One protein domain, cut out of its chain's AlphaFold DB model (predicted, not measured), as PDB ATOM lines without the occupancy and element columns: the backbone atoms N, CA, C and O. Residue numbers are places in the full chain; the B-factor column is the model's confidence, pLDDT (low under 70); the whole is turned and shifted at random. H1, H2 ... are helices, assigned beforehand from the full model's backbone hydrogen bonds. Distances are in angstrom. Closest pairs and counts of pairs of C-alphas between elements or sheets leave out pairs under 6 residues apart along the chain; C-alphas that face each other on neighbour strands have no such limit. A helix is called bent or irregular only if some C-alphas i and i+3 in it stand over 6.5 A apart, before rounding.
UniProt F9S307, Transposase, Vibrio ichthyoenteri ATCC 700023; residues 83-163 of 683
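What this domain is: This is residues 83 to 163 of the 683 residues of the protein "Transposase" of Vibrio ichthyoenteri ATCC 700023 (UniProt F9S307). One long helix, H2, makes the long axis of the domain, and four shorter helices are gathered along it. H3 folds back on the later half of H2, with H4 packed on H3, while H5 crosses the first half of H2, with H1 packed on H5 at that end. The printed part has 81 residues, with five named helices in the order H1 to H5 and no named strand: all helix. It is compact, with a radius of gyration of the C-alphas of 12.3 A, and elongated, spanning 36 by 23 by 19 A.

Where its parts are: H1, residues 83 to 90, begins at C-alpha 83 (29.068, -7.311, -34.996). H2, residues 94 to 115, is 31.0 A long and ends at C-alpha 115 (26.081, 18.412, -23.741). H3 holds residues 120 to 130, over 15.4 A, and H4 residues 135 to 143, over 12.3 A. H5, residues 153 to 163, is 16.6 A long and ends at C-alpha 163 (14.074, -3.504, -28.289); it is irregular, with C-alphas 154 and 157 7.5 A apart.

How they stand to each other: H1 touches H5, closest at the C-alphas of Tyr 89 and Pro 158, 5.1 A. H2 touches H5 with residues 96 to 104 alone, closest at C-alphas 100 and 161, 4.7 A, at a steep tilt of 47 degrees, opposite ways. With residues 106 to 114 alone H2 touches H3, closest at C-alphas 110 and 123, 5.3 A. H3 touches H4, closest at C-alphas 128 and 135, 4.4 A. H1 and H3 are apart. In H1, H2, H3 and H4 every O i to N i+4 pair is within hydrogen-bond range; in H5 3 of 7 are, beside 4 of 8 O i to N i+3 pairs.

The domain as a whole: The C-alphas farthest apart, of Asn 91 and Gly 117, are 37.5 A apart. The printed part has no cut and no long link. Mean pLDDT of the printed part is 86.5; residues 162 to 163 are under 70.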
ATOM      1  N   GLU A  83      29.237  -6.763 -33.645       82.75
ATOM      2  CA  GLU A  83      29.068  -7.311 -34.996       82.75
ATOM      3  C   GLU A  83      27.760  -8.104 -35.159       82.75
ATOM      4  O   GLU A  83      27.032  -7.903 -36.128       82.75
ATOM      5  N   GLU A  84      27.402  -8.956 -34.192       81.44
ATOM      6  CA  GLU A  84      26.143  -9.717 -34.213       81.44
ATOM      7  C   GLU A  84      24.908  -8.806 -34.129       81.44
ATOM      8  O   GLU A  84      23.883  -9.078 -34.756       81.44
ATOM      9  N   VAL A  85      24.992  -7.712 -33.366       84.06
ATOM     10  CA  VAL A  85      23.894  -6.743 -33.216       84.06
ATOM     11  C   VAL A  85      23.715  -5.914 -34.491       84.06
ATOM     12  O   VAL A  85      22.580  -5.657 -34.902       84.06
ATOM     13  N   TRP A  86      24.811  -5.549 -35.159       85.56
ATOM     14  CA  TRP A  86      24.767  -4.943 -36.492       85.56
ATOM     15  C   TRP A  86      24.222  -5.906 -37.550       85.56
ATOM     16  O   TRP A  86      23.357  -5.518 -38.332       85.56
ATOM     17  N   TYR A  87      24.619  -7.178 -37.519       84.25
ATOM     18  CA  TYR A  87      24.079  -8.201 -38.415       84.25
ATOM     19  C   TYR A  87      22.563  -8.403 -38.232       84.25
ATOM     20  O   TYR A  87      21.811  -8.488 -39.208       84.25
ATOM     21  N   ASP A  88      22.077  -8.433 -36.987       83.50
ATOM     22  CA  ASP A  88      20.640  -8.471 -36.694       83.50
ATOM     23  C   ASP A  88      19.913  -7.238 -37.251       83.50
ATOM     24  O   ASP A  88      18.809  -7.351 -37.791       83.50
ATOM     25  N   TYR A  89      20.520  -6.055 -37.107       85.69
ATOM     26  CA  TYR A  89      19.974  -4.809 -37.632       85.69
ATOM     27  C   TYR A  89      19.884  -4.839 -39.154       85.69
ATOM     28  O   TYR A  89      18.838  -4.494 -39.702       85.69
ATOM     29  N   ASP A  90      20.925  -5.302 -39.842       87.06
ATOM     30  CA  ASP A  90      20.939  -5.391 -41.299       87.06
ATOM     31  C   ASP A  90      19.859  -6.327 -41.837       87.06
ATOM     32  O   ASP A  90      19.184  -5.977 -42.811       87.06
ATOM     33  N   ASN A  91      19.604  -7.433 -41.138       82.00
ATOM     34  CA  ASN A  91      18.530  -8.374 -41.451       82.00
ATOM     35  C   ASN A  91      17.131  -7.907 -41.006       82.00
ATOM     36  O   ASN A  91      16.124  -8.540 -41.339       82.00
ATOM     37  N   ALA A  92      17.025  -6.805 -40.260       83.56
ATOM     38  CA  ALA A  92      15.744  -6.282 -39.813       83.56
ATOM     39  C   ALA A  92      14.943  -5.650 -40.965       83.56
ATOM     40  O   ALA A  92      15.473  -5.033 -41.890       83.56
ATOM     41  N   THR A  93      13.613  -5.755 -40.884       84.00
ATOM     42  CA  THR A  93      12.711  -5.145 -41.878       84.00
ATOM     43  C   THR A  93      12.819  -3.617 -41.910       84.00
ATOM     44  O   THR A  93      13.117  -2.983 -40.895       84.00
ATOM     45  N   SER A  94      12.469  -3.000 -43.044       84.50
ATOM     46  CA  SER A  94      12.468  -1.535 -43.213       84.50
ATOM     47  C   SER A  94      11.649  -0.801 -42.145       84.50
ATOM     48  O   SER A  94      12.059   0.256 -41.676       84.50
ATOM     49  N   LYS A  95      10.531  -1.387 -41.692       85.50
ATOM     50  CA  LYS A  95       9.716  -0.844 -40.592       85.50
ATOM     51  C   LYS A  95      10.483  -0.801 -39.272       85.50
ATOM     52  O   LYS A  95      10.407   0.191 -38.555       85.50
ATOM     53  N   VAL A  96      11.224  -1.862 -38.955       85.31
ATOM     54  CA  VAL A  96      12.039  -1.928 -37.733       85.31
ATOM     55  C   VAL A  96      13.203  -0.939 -37.818       85.31
ATOM     56  O   VAL A  96      13.429  -0.213 -36.853       85.31
ATOM     57  N   LYS A  97      13.869  -0.837 -38.979       87.81
ATOM     58  CA  LYS A  97      14.937   0.148 -39.224       87.81
ATOM     59  C   LYS A  97      14.437   1.592 -39.087       87.81
ATOM     60  O   LYS A  97      15.048   2.376 -38.373       87.81
ATOM     61  N   ALA A  98      13.277   1.921 -39.664       88.00
ATOM     62  CA  ALA A  98      12.677   3.255 -39.558       88.00
ATOM     63  C   ALA A  98      12.313   3.625 -38.110       88.00
ATOM     64  O   ALA A  98      12.570   4.739 -37.660       88.00
ATOM     65  N   VAL A  99      11.755   2.680 -37.346       87.44
ATOM     66  CA  VAL A  99      11.477   2.899 -35.920       87.44
ATOM     67  C   VAL A  99      12.780   3.077 -35.139       87.44
ATOM     68  O   VAL A  99      12.860   3.973 -34.307       87.44
ATOM     69  N   ALA A 100      13.809   2.268 -35.402       89.62
ATOM     70  CA  ALA A 100      15.116   2.405 -34.757       89.62
ATOM     71  C   ALA A 100      15.766   3.766 -35.047       89.62
ATOM     72  O   ALA A 100      16.315   4.376 -34.134       89.62
ATOM     73  N   GLN A 101      15.630   4.277 -36.274       91.00
ATOM     74  CA  GLN A 101      16.111   5.601 -36.668       91.00
ATOM     75  C   GLN A 101      15.419   6.719 -35.877       91.00
ATOM     76  O   GLN A 101      16.097   7.541 -35.268       91.00
ATOM     77  N   LYS A 102      14.086   6.691 -35.763       89.81
ATOM     78  CA  LYS A 102      13.354   7.657 -34.926       89.81
ATOM     79  C   LYS A 102      13.745   7.576 -33.446       89.81
ATOM     80  O   LYS A 102      13.814   8.586 -32.747       89.81
ATOM     81  N   ARG A 103      14.018   6.369 -32.935       90.94
ATOM     82  CA  ARG A 103      14.532   6.195 -31.564       90.94
ATOM     83  C   ARG A 103      15.937   6.769 -31.411       90.94
ATOM     84  O   ARG A 103      16.245   7.316 -30.353       90.94
ATOM     85  N   LEU A 104      16.779   6.633 -32.437       92.19
ATOM     86  CA  LEU A 104      18.127   7.189 -32.449       92.19
ATOM     87  C   LEU A 104      18.075   8.715 -32.426       92.19
ATOM     88  O   LEU A 104      18.794   9.309 -31.633       92.19
ATOM     89  N   GLU A 105      17.194   9.341 -33.207       90.56
ATOM     90  CA  GLU A 105      16.967  10.793 -33.173       90.56
ATOM     91  C   GLU A 105      16.613  11.264 -31.758       90.56
ATOM     92  O   GLU A 105      17.245  12.178 -31.228       90.56
ATOM     93  N   ALA A 106      15.683  10.573 -31.090       89.81
ATOM     94  CA  ALA A 106      15.333  10.869 -29.702       89.81
ATOM     95  C   ALA A 106      16.518  10.673 -28.734       89.81
ATOM     96  O   ALA A 106      16.719  11.482 -27.826       89.81
ATOM     97  N   ALA A 107      17.331   9.629 -28.918       89.75
ATOM     98  CA  ALA A 107      18.510   9.374 -28.088       89.75
ATOM     99  C   ALA A 107      19.632  10.406 -28.310       89.75
ATOM    100  O   ALA A 107      20.251  10.862 -27.345       89.75
ATOM    101  N   LEU A 108      19.872  10.813 -29.558       91.31
ATOM    102  CA  LEU A 108      20.827  11.861 -29.920       91.31
ATOM    103  C   LEU A 108      20.373  13.230 -29.404       91.31
ATOM    104  O   LEU A 108      21.198  13.985 -28.895       91.31
ATOM    105  N   LEU A 109      19.069  13.518 -29.440       89.88
ATOM    106  CA  LEU A 109      18.507  14.742 -28.875       89.88
ATOM    107  C   LEU A 109      18.738  14.809 -27.358       89.88
ATOM    108  O   LEU A 109      19.237  15.819 -26.867       89.88
ATOM    109  N   VAL A 110      18.502  13.718 -26.616       90.00
ATOM    110  CA  VAL A 110      18.863  13.643 -25.183       90.00
ATOM    111  C   VAL A 110      20.347  13.913 -24.962       90.00
ATOM    112  O   VAL A 110      20.703  14.652 -24.047       90.00
ATOM    113  N   HIS A 111      21.211  13.319 -25.784       88.81
ATOM    114  CA  HIS A 111      22.652  13.508 -25.674       88.81
ATOM    115  C   HIS A 111      23.054  14.972 -25.911       88.81
ATOM    116  O   HIS A 111      23.756  15.536 -25.078       88.81
ATOM    117  N   SER A 112      22.510  15.622 -26.946       89.94
ATOM    118  CA  SER A 112      22.757  17.043 -27.232       89.94
ATOM    119  C   SER A 112      22.277  17.973 -26.109       89.94
ATOM    120  O   SER A 112      22.941  18.950 -25.772       89.94
ATOM    121  N   LEU A 113      21.144  17.668 -25.465       89.12
ATOM    122  CA  LEU A 113      20.638  18.452 -24.334       89.12
ATOM    123  C   LEU A 113      21.532  18.308 -23.096       89.12
ATOM    124  O   LEU A 113      21.693  19.267 -22.343       89.12
ATOM    125  N   ILE A 114      22.125  17.127 -22.889       89.81
ATOM    126  CA  ILE A 114      23.095  16.891 -21.812       89.81
ATOM    127  C   ILE A 114      24.403  17.643 -22.089       89.81
ATOM    128  O   ILE A 114      24.935  18.259 -21.169       89.81
ATOM    129  N   GLU A 115      24.897  17.635 -23.332       88.56
ATOM    130  CA  GLU A 115      26.081  18.412 -23.741       88.56
ATOM    131  C   GLU A 115      25.871  19.919 -23.526       88.56
ATOM    132  O   GLU A 115      26.762  20.603 -23.032       88.56
ATOM    133  N   ASN A 116      24.657  20.421 -23.766       88.44
ATOM    134  CA  ASN A 116      24.261  21.809 -23.498       88.44
ATOM    135  C   ASN A 116      23.928  22.097 -22.013       88.44
ATOM    136  O   ASN A 116      23.178  23.023 -21.695       88.44
ATOM    137  N   GLY A 117      24.450  21.293 -21.081       85.50
ATOM    138  CA  GLY A 117      24.400  21.557 -19.640       85.50
ATOM    139  C   GLY A 117      23.071  21.241 -18.945       85.50
ATOM    140  O   GLY A 117      22.901  21.573 -17.769       85.50
ATOM    141  N   LYS A 118      22.105  20.593 -19.615       87.94
ATOM    142  CA  LYS A 118      20.867  20.145 -18.954       87.94
ATOM    143  C   LYS A 118      21.117  18.874 -18.145       87.94
ATOM    144  O   LYS A 118      21.839  17.964 -18.550       87.94
ATOM    145  N   THR A 119      20.457  18.759 -16.994       89.81
ATOM    146  CA  THR A 119      20.526  17.531 -16.189       89.81
ATOM    147  C   THR A 119      19.854  16.366 -16.923       89.81
ATOM    148  O   THR A 119      18.848  16.545 -17.609       89.81
ATOM    149  N   LYS A 120      20.363  15.136 -16.746       85.25
ATOM    150  CA  LYS A 120      19.872  13.927 -17.452       85.25
ATOM    151  C   LYS A 120      18.353  13.728 -17.338       85.25
ATOM    152  O   LYS A 120      17.718  13.279 -18.286       85.25
ATOM    153  N   LYS A 121      17.768  14.075 -16.183       87.19
ATOM    154  CA  LYS A 121      16.320  13.972 -15.929       87.19
ATOM    155  C   LYS A 121      15.522  14.964 -16.783       87.19
ATOM    156  O   LYS A 121      14.530  14.562 -17.379       87.19
ATOM    157  N   VAL A 122      15.974  16.216 -16.861       88.56
ATOM    158  CA  VAL A 122      15.327  17.274 -17.654       88.56
ATOM    159  C   VAL A 122      15.508  17.011 -19.150       88.56
ATOM    160  O   VAL A 122      14.539  17.091 -19.895       88.56
ATOM    161  N   ALA A 123      16.699  16.585 -19.582       87.94
ATOM    162  CA  ALA A 123      16.977  16.246 -20.980       87.94
ATOM    163  C   ALA A 123      16.065  15.125 -21.518       87.94
ATOM    164  O   ALA A 123      15.523  15.239 -22.612       87.94
ATOM    165  N   MET A 124      15.841  14.060 -20.735       89.50
ATOM    166  CA  MET A 124      14.923  12.976 -21.120       89.50
ATOM    167  C   MET A 124      13.450  13.398 -21.109       89.50
ATOM    168  O   MET A 124      12.664  12.845 -21.873       89.50
ATOM    169  N   GLN A 125      13.071  14.350 -20.249       89.50
ATOM    170  CA  GLN A 125      11.716  14.899 -20.215       89.50
ATOM    171  C   GLN A 125      11.446  15.761 -21.452       89.50
ATOM    172  O   GLN A 125      10.499  15.483 -22.177       89.50
ATOM    173  N   MET A 126      12.343  16.703 -21.757       86.00
ATOM    174  CA  MET A 126      12.260  17.550 -22.952       86.00
ATOM    175  C   MET A 126      12.290  16.724 -24.244       86.00
ATOM    176  O   MET A 126      11.513  16.971 -25.158       86.00
ATOM    177  N   ALA A 127      13.132  15.686 -24.315       87.12
ATOM    178  CA  ALA A 127      13.146  14.788 -25.467       87.12
ATOM    179  C   ALA A 127      11.833  14.020 -25.646       87.12
ATOM    180  O   ALA A 127      11.448  13.725 -26.773       87.12
ATOM    181  N   GLY A 128      11.135  13.705 -24.553       87.50
ATOM    182  CA  GLY A 128       9.831  13.055 -24.617       87.50
ATOM    183  C   GLY A 128       8.671  13.985 -24.980       87.50
ATOM    184  O   GLY A 128       7.626  13.491 -25.382       87.50
ATOM    185  N   GLU A 129       8.846  15.301 -24.840       88.69
ATOM    186  CA  GLU A 129       7.891  16.324 -25.297       88.69
ATOM    187  C   GLU A 129       8.097  16.660 -26.782       88.69
ATOM    188  O   GLU A 129       7.136  16.914 -27.501       88.69
ATOM    189  N   LEU A 130       9.351  16.624 -27.249       87.31
ATOM    190  CA  LEU A 130       9.740  16.968 -28.621       87.31
ATOM    191  C   LEU A 130       9.705  15.786 -29.604       87.31
ATOM    192  O   LEU A 130       9.808  15.996 -30.810       87.31
ATOM    193  N   THR A 131       9.598  14.547 -29.116       89.31
ATOM    194  CA  THR A 131       9.576  13.337 -29.956       89.31
ATOM    195  C   THR A 131       8.335  12.491 -29.689       89.31
ATOM    196  O   THR A 131       7.641  12.661 -28.693       89.31
ATOM    197  N   GLU A 132       8.060  11.520 -30.563       85.50
ATOM    198  CA  GLU A 132       6.908  10.611 -30.438       85.50
ATOM    199  C   GLU A 132       7.030   9.576 -29.294       85.50
ATOM    200  O   GLU A 132       6.150   8.729 -29.117       85.50
ATOM    201  N   PHE A 133       8.112   9.606 -28.505       88.69
ATOM    202  CA  PHE A 133       8.388   8.620 -27.461       88.69
ATOM    203  C   PHE A 133       8.336   9.231 -26.064       88.69
ATOM    204  O   PHE A 133       9.025  10.193 -25.768       88.69
ATOM    205  N   SER A 134       7.604   8.599 -25.142       90.88
ATOM    206  CA  SER A 134       7.553   9.072 -23.750       90.88
ATOM    207  C   SER A 134       8.938   9.131 -23.084       90.88
ATOM    208  O   SER A 134       9.776   8.242 -23.272       90.88
ATOM    209  N   ALA A 135       9.133  10.095 -22.177       87.81
ATOM    210  CA  ALA A 135      10.346  10.211 -21.359       87.81
ATOM    211  C   ALA A 135      10.699   8.903 -20.612       87.81
ATOM    212  O   ALA A 135      11.869   8.575 -20.406       87.81
ATOM    213  N   ARG A 136       9.685   8.104 -20.244       87.75
ATOM    214  CA  ARG A 136       9.855   6.777 -19.628       87.75
ATOM    215  C   ARG A 136      10.465   5.755 -20.592       87.75
ATOM    216  O   ARG A 136      11.310   4.967 -20.167       87.75
ATOM    217  N   ALA A 137      10.050   5.752 -21.860       86.38
ATOM    218  CA  ALA A 137      10.586   4.855 -22.885       86.38
ATOM    219  C   ALA A 137      12.051   5.186 -23.198       86.38
ATOM    220  O   ALA A 137      12.898   4.296 -23.174       86.38
ATOM    221  N   ILE A 138      12.357   6.473 -23.362       87.94
ATOM    222  CA  ILE A 138      13.721   6.966 -23.576       87.94
ATOM    223  C   ILE A 138      14.617   6.585 -22.388       87.94
ATOM    224  O   ILE A 138      15.680   5.987 -22.563       87.94
ATOM    225  N   ARG A 139      14.153   6.814 -21.151       88.94
ATOM    226  CA  ARG A 139      14.872   6.399 -19.935       88.94
ATOM    227  C   ARG A 139      15.134   4.889 -19.893       88.94
ATOM    228  O   ARG A 139      16.206   4.472 -19.447       88.94
ATOM    229  N   LYS A 140      14.190   4.066 -20.368       89.00
ATOM    230  CA  LYS A 140      14.359   2.607 -20.462       89.00
ATOM    231  C   LYS A 140      15.502   2.240 -21.416       89.00
ATOM    232  O   LYS A 140      16.292   1.363 -21.070       89.00
ATOM    233  N   TRP A 141      15.645   2.920 -22.555       90.31
ATOM    234  CA  TRP A 141      16.731   2.644 -23.504       90.31
ATOM    235  C   TRP A 141      18.113   2.937 -22.927       90.31
ATOM    236  O   TRP A 141      19.027   2.126 -23.069       90.31
ATOM    237  N   PHE A 142      18.250   4.054 -22.209       87.94
ATOM    238  CA  PHE A 142      19.525   4.450 -21.614       87.94
ATOM    239  C   PHE A 142      19.946   3.589 -20.425       87.94
ATOM    240  O   PHE A 142      21.138   3.355 -20.282       87.94
ATOM    241  N   TYR A 143      19.018   3.108 -19.587       87.06
ATOM    242  CA  TYR A 143      19.377   2.461 -18.312       87.06
ATOM    243  C   TYR A 143      18.947   0.999 -18.163       87.06
ATOM    244  O   TYR A 143      19.509   0.286 -17.329       87.06
ATOM    245  N   THR A 144      17.962   0.533 -18.932       83.00
ATOM    246  CA  THR A 144      17.371  -0.802 -18.765       83.00
ATOM    247  C   THR A 144      17.726  -1.724 -19.924       83.00
ATOM    248  O   THR A 144      18.464  -2.682 -19.717       83.00
ATOM    249  N   GLU A 145      17.229  -1.437 -21.126       79.12
ATOM    250  CA  GLU A 145      17.440  -2.221 -22.350       79.12
ATOM    251  C   GLU A 145      17.307  -1.267 -23.544       79.12
ATOM    252  O   GLU A 145      16.237  -0.666 -23.688       79.12
ATOM    253  N   PRO A 146      18.334  -1.092 -24.393       77.00
ATOM    254  CA  PRO A 146      19.606  -1.832 -24.468       77.00
ATOM    255  C   PRO A 146      20.729  -1.375 -23.510       77.00
ATOM    256  O   PRO A 146      21.767  -2.024 -23.471       77.00
ATOM    257  N   LYS A 147      20.525  -0.323 -22.699       86.69
ATOM    258  CA  LYS A 147      21.554   0.345 -21.864       86.69
ATOM    259  C   LYS A 147      22.544   1.173 -22.685       86.69
ATOM    260  O   LYS A 147      23.755   0.992 -22.587       86.69
ATOM    261  N   LEU A 148      22.018   2.125 -23.458       86.56
ATOM    262  CA  LEU A 148      22.823   3.036 -24.289       86.56
ATOM    263  C   LEU A 148      23.908   3.791 -23.507       86.56
ATOM    264  O   LEU A 148      24.905   4.199 -24.081       86.56
ATOM    265  N   ASN A 149      23.765   3.946 -22.186       85.50
ATOM    266  CA  ASN A 149      24.799   4.550 -21.343       85.50
ATOM    267  C   ASN A 149      26.096   3.726 -21.219       85.50
ATOM    268  O   ASN A 149      27.053   4.219 -20.628       85.50
ATOM    269  N   LYS A 150      26.108   2.474 -21.692       84.88
ATOM    270  CA  LYS A 150      27.258   1.555 -21.681       84.88
ATOM    271  C   LYS A 150      27.687   1.124 -23.089       84.88
ATOM    272  O   LYS A 150      28.458   0.180 -23.207       84.88
ATOM    273  N   ILE A 151      27.130   1.751 -24.121       85.19
ATOM    274  CA  ILE A 151      27.362   1.427 -25.530       85.19
ATOM    275  C   ILE A 151      27.881   2.695 -26.195       85.19
ATOM    276  O   ILE A 151      27.358   3.783 -25.927       85.19
ATOM    277  N   ASP A 152      28.880   2.558 -27.061       86.19
ATOM    278  CA  ASP A 152      29.398   3.688 -27.817       86.19
ATOM    279  C   ASP A 152      28.320   4.289 -28.716       86.19
ATOM    280  O   ASP A 152      27.467   3.601 -29.280       86.19
ATOM    281  N   LYS A 153      28.349   5.617 -28.842       85.00
ATOM    282  CA  LYS A 153      27.337   6.399 -29.569       85.00
ATOM    283  C   LYS A 153      27.151   5.931 -31.014       85.00
ATOM    284  O   LYS A 153      26.042   5.989 -31.538       85.00
ATOM    285  N   GLN A 154      28.236   5.471 -31.632       87.25
ATOM    286  CA  GLN A 154      28.257   4.990 -33.011       87.25
ATOM    287  C   GLN A 154      27.399   3.727 -33.190       87.25
ATOM    288  O   GLN A 154      26.768   3.564 -34.230       87.25
ATOM    289  N   ASP A 155      27.258   2.911 -32.142       86.44
ATOM    290  CA  ASP A 155      26.526   1.645 -32.179       86.44
ATOM    291  C   ASP A 155      25.097   1.752 -31.634       86.44
ATOM    292  O   ASP A 155      24.402   0.753 -31.497       86.44
ATOM    293  N   TRP A 156      24.580   2.940 -31.312       90.38
ATOM    294  CA  TRP A 156      23.231   3.048 -30.731       90.38
ATOM    295  C   TRP A 156      22.113   2.578 -31.669       90.38
ATOM    296  O   TRP A 156      21.106   2.037 -31.205       90.38
ATOM    297  N   LEU A 157      22.289   2.762 -32.980       89.75
ATOM    298  CA  LEU A 157      21.290   2.438 -33.997       89.75
ATOM    299  C   LEU A 157      20.834   0.962 -33.959       89.75
ATOM    300  O   LEU A 157      19.634   0.724 -33.779       89.75
ATOM    301  N   PRO A 158      21.728  -0.042 -34.065       88.75
ATOM    302  CA  PRO A 158      21.318  -1.446 -34.074       88.75
ATOM    303  C   PRO A 158      20.739  -1.918 -32.725       88.75
ATOM    304  O   PRO A 158      19.779  -2.695 -32.683       88.75
ATOM    305  N   TYR A 159      21.218  -1.381 -31.601       87.12
ATOM    306  CA  TYR A 159      20.692  -1.703 -30.268       87.12
ATOM    307  C   TYR A 159      19.282  -1.133 -30.013       87.12
ATOM    308  O   TYR A 159      18.505  -1.678 -29.221       87.12
ATOM    309  N   LEU A 160      18.910  -0.050 -30.698       87.81
ATOM    310  CA  LEU A 160      17.561   0.520 -30.646       87.81
ATOM    311  C   LEU A 160      16.549  -0.229 -31.528       87.81
ATOM    312  O   LEU A 160      15.337  -0.084 -31.327       87.81
ATOM    313  N   ALA A 161      17.018  -1.067 -32.456       82.88
ATOM    314  CA  ALA A 161      16.171  -1.930 -33.277       82.88
ATOM    315  C   ALA A 161      15.727  -3.206 -32.545       82.88
ATOM    316  O   ALA A 161      14.572  -3.622 -32.657       82.88
ATOM    317  N   THR A 162      16.604  -3.795 -31.727       64.06
ATOM    318  CA  THR A 162      16.355  -5.065 -31.012       64.06
ATOM    319  C   THR A 162      15.321  -4.957 -29.886       64.06
ATOM    320  O   THR A 162      14.734  -5.960 -29.477       64.06
ATOM    321  N   THR A 163      14.996  -3.745 -29.420       55.72
ATOM    322  CA  THR A 163      14.074  -3.504 -28.289       55.72
ATOM    323  C   THR A 163      12.598  -3.812 -28.591       55.72
ATOM    324  O   THR A 163      11.749  -3.693 -27.706       55.72
TER     325      THR A 163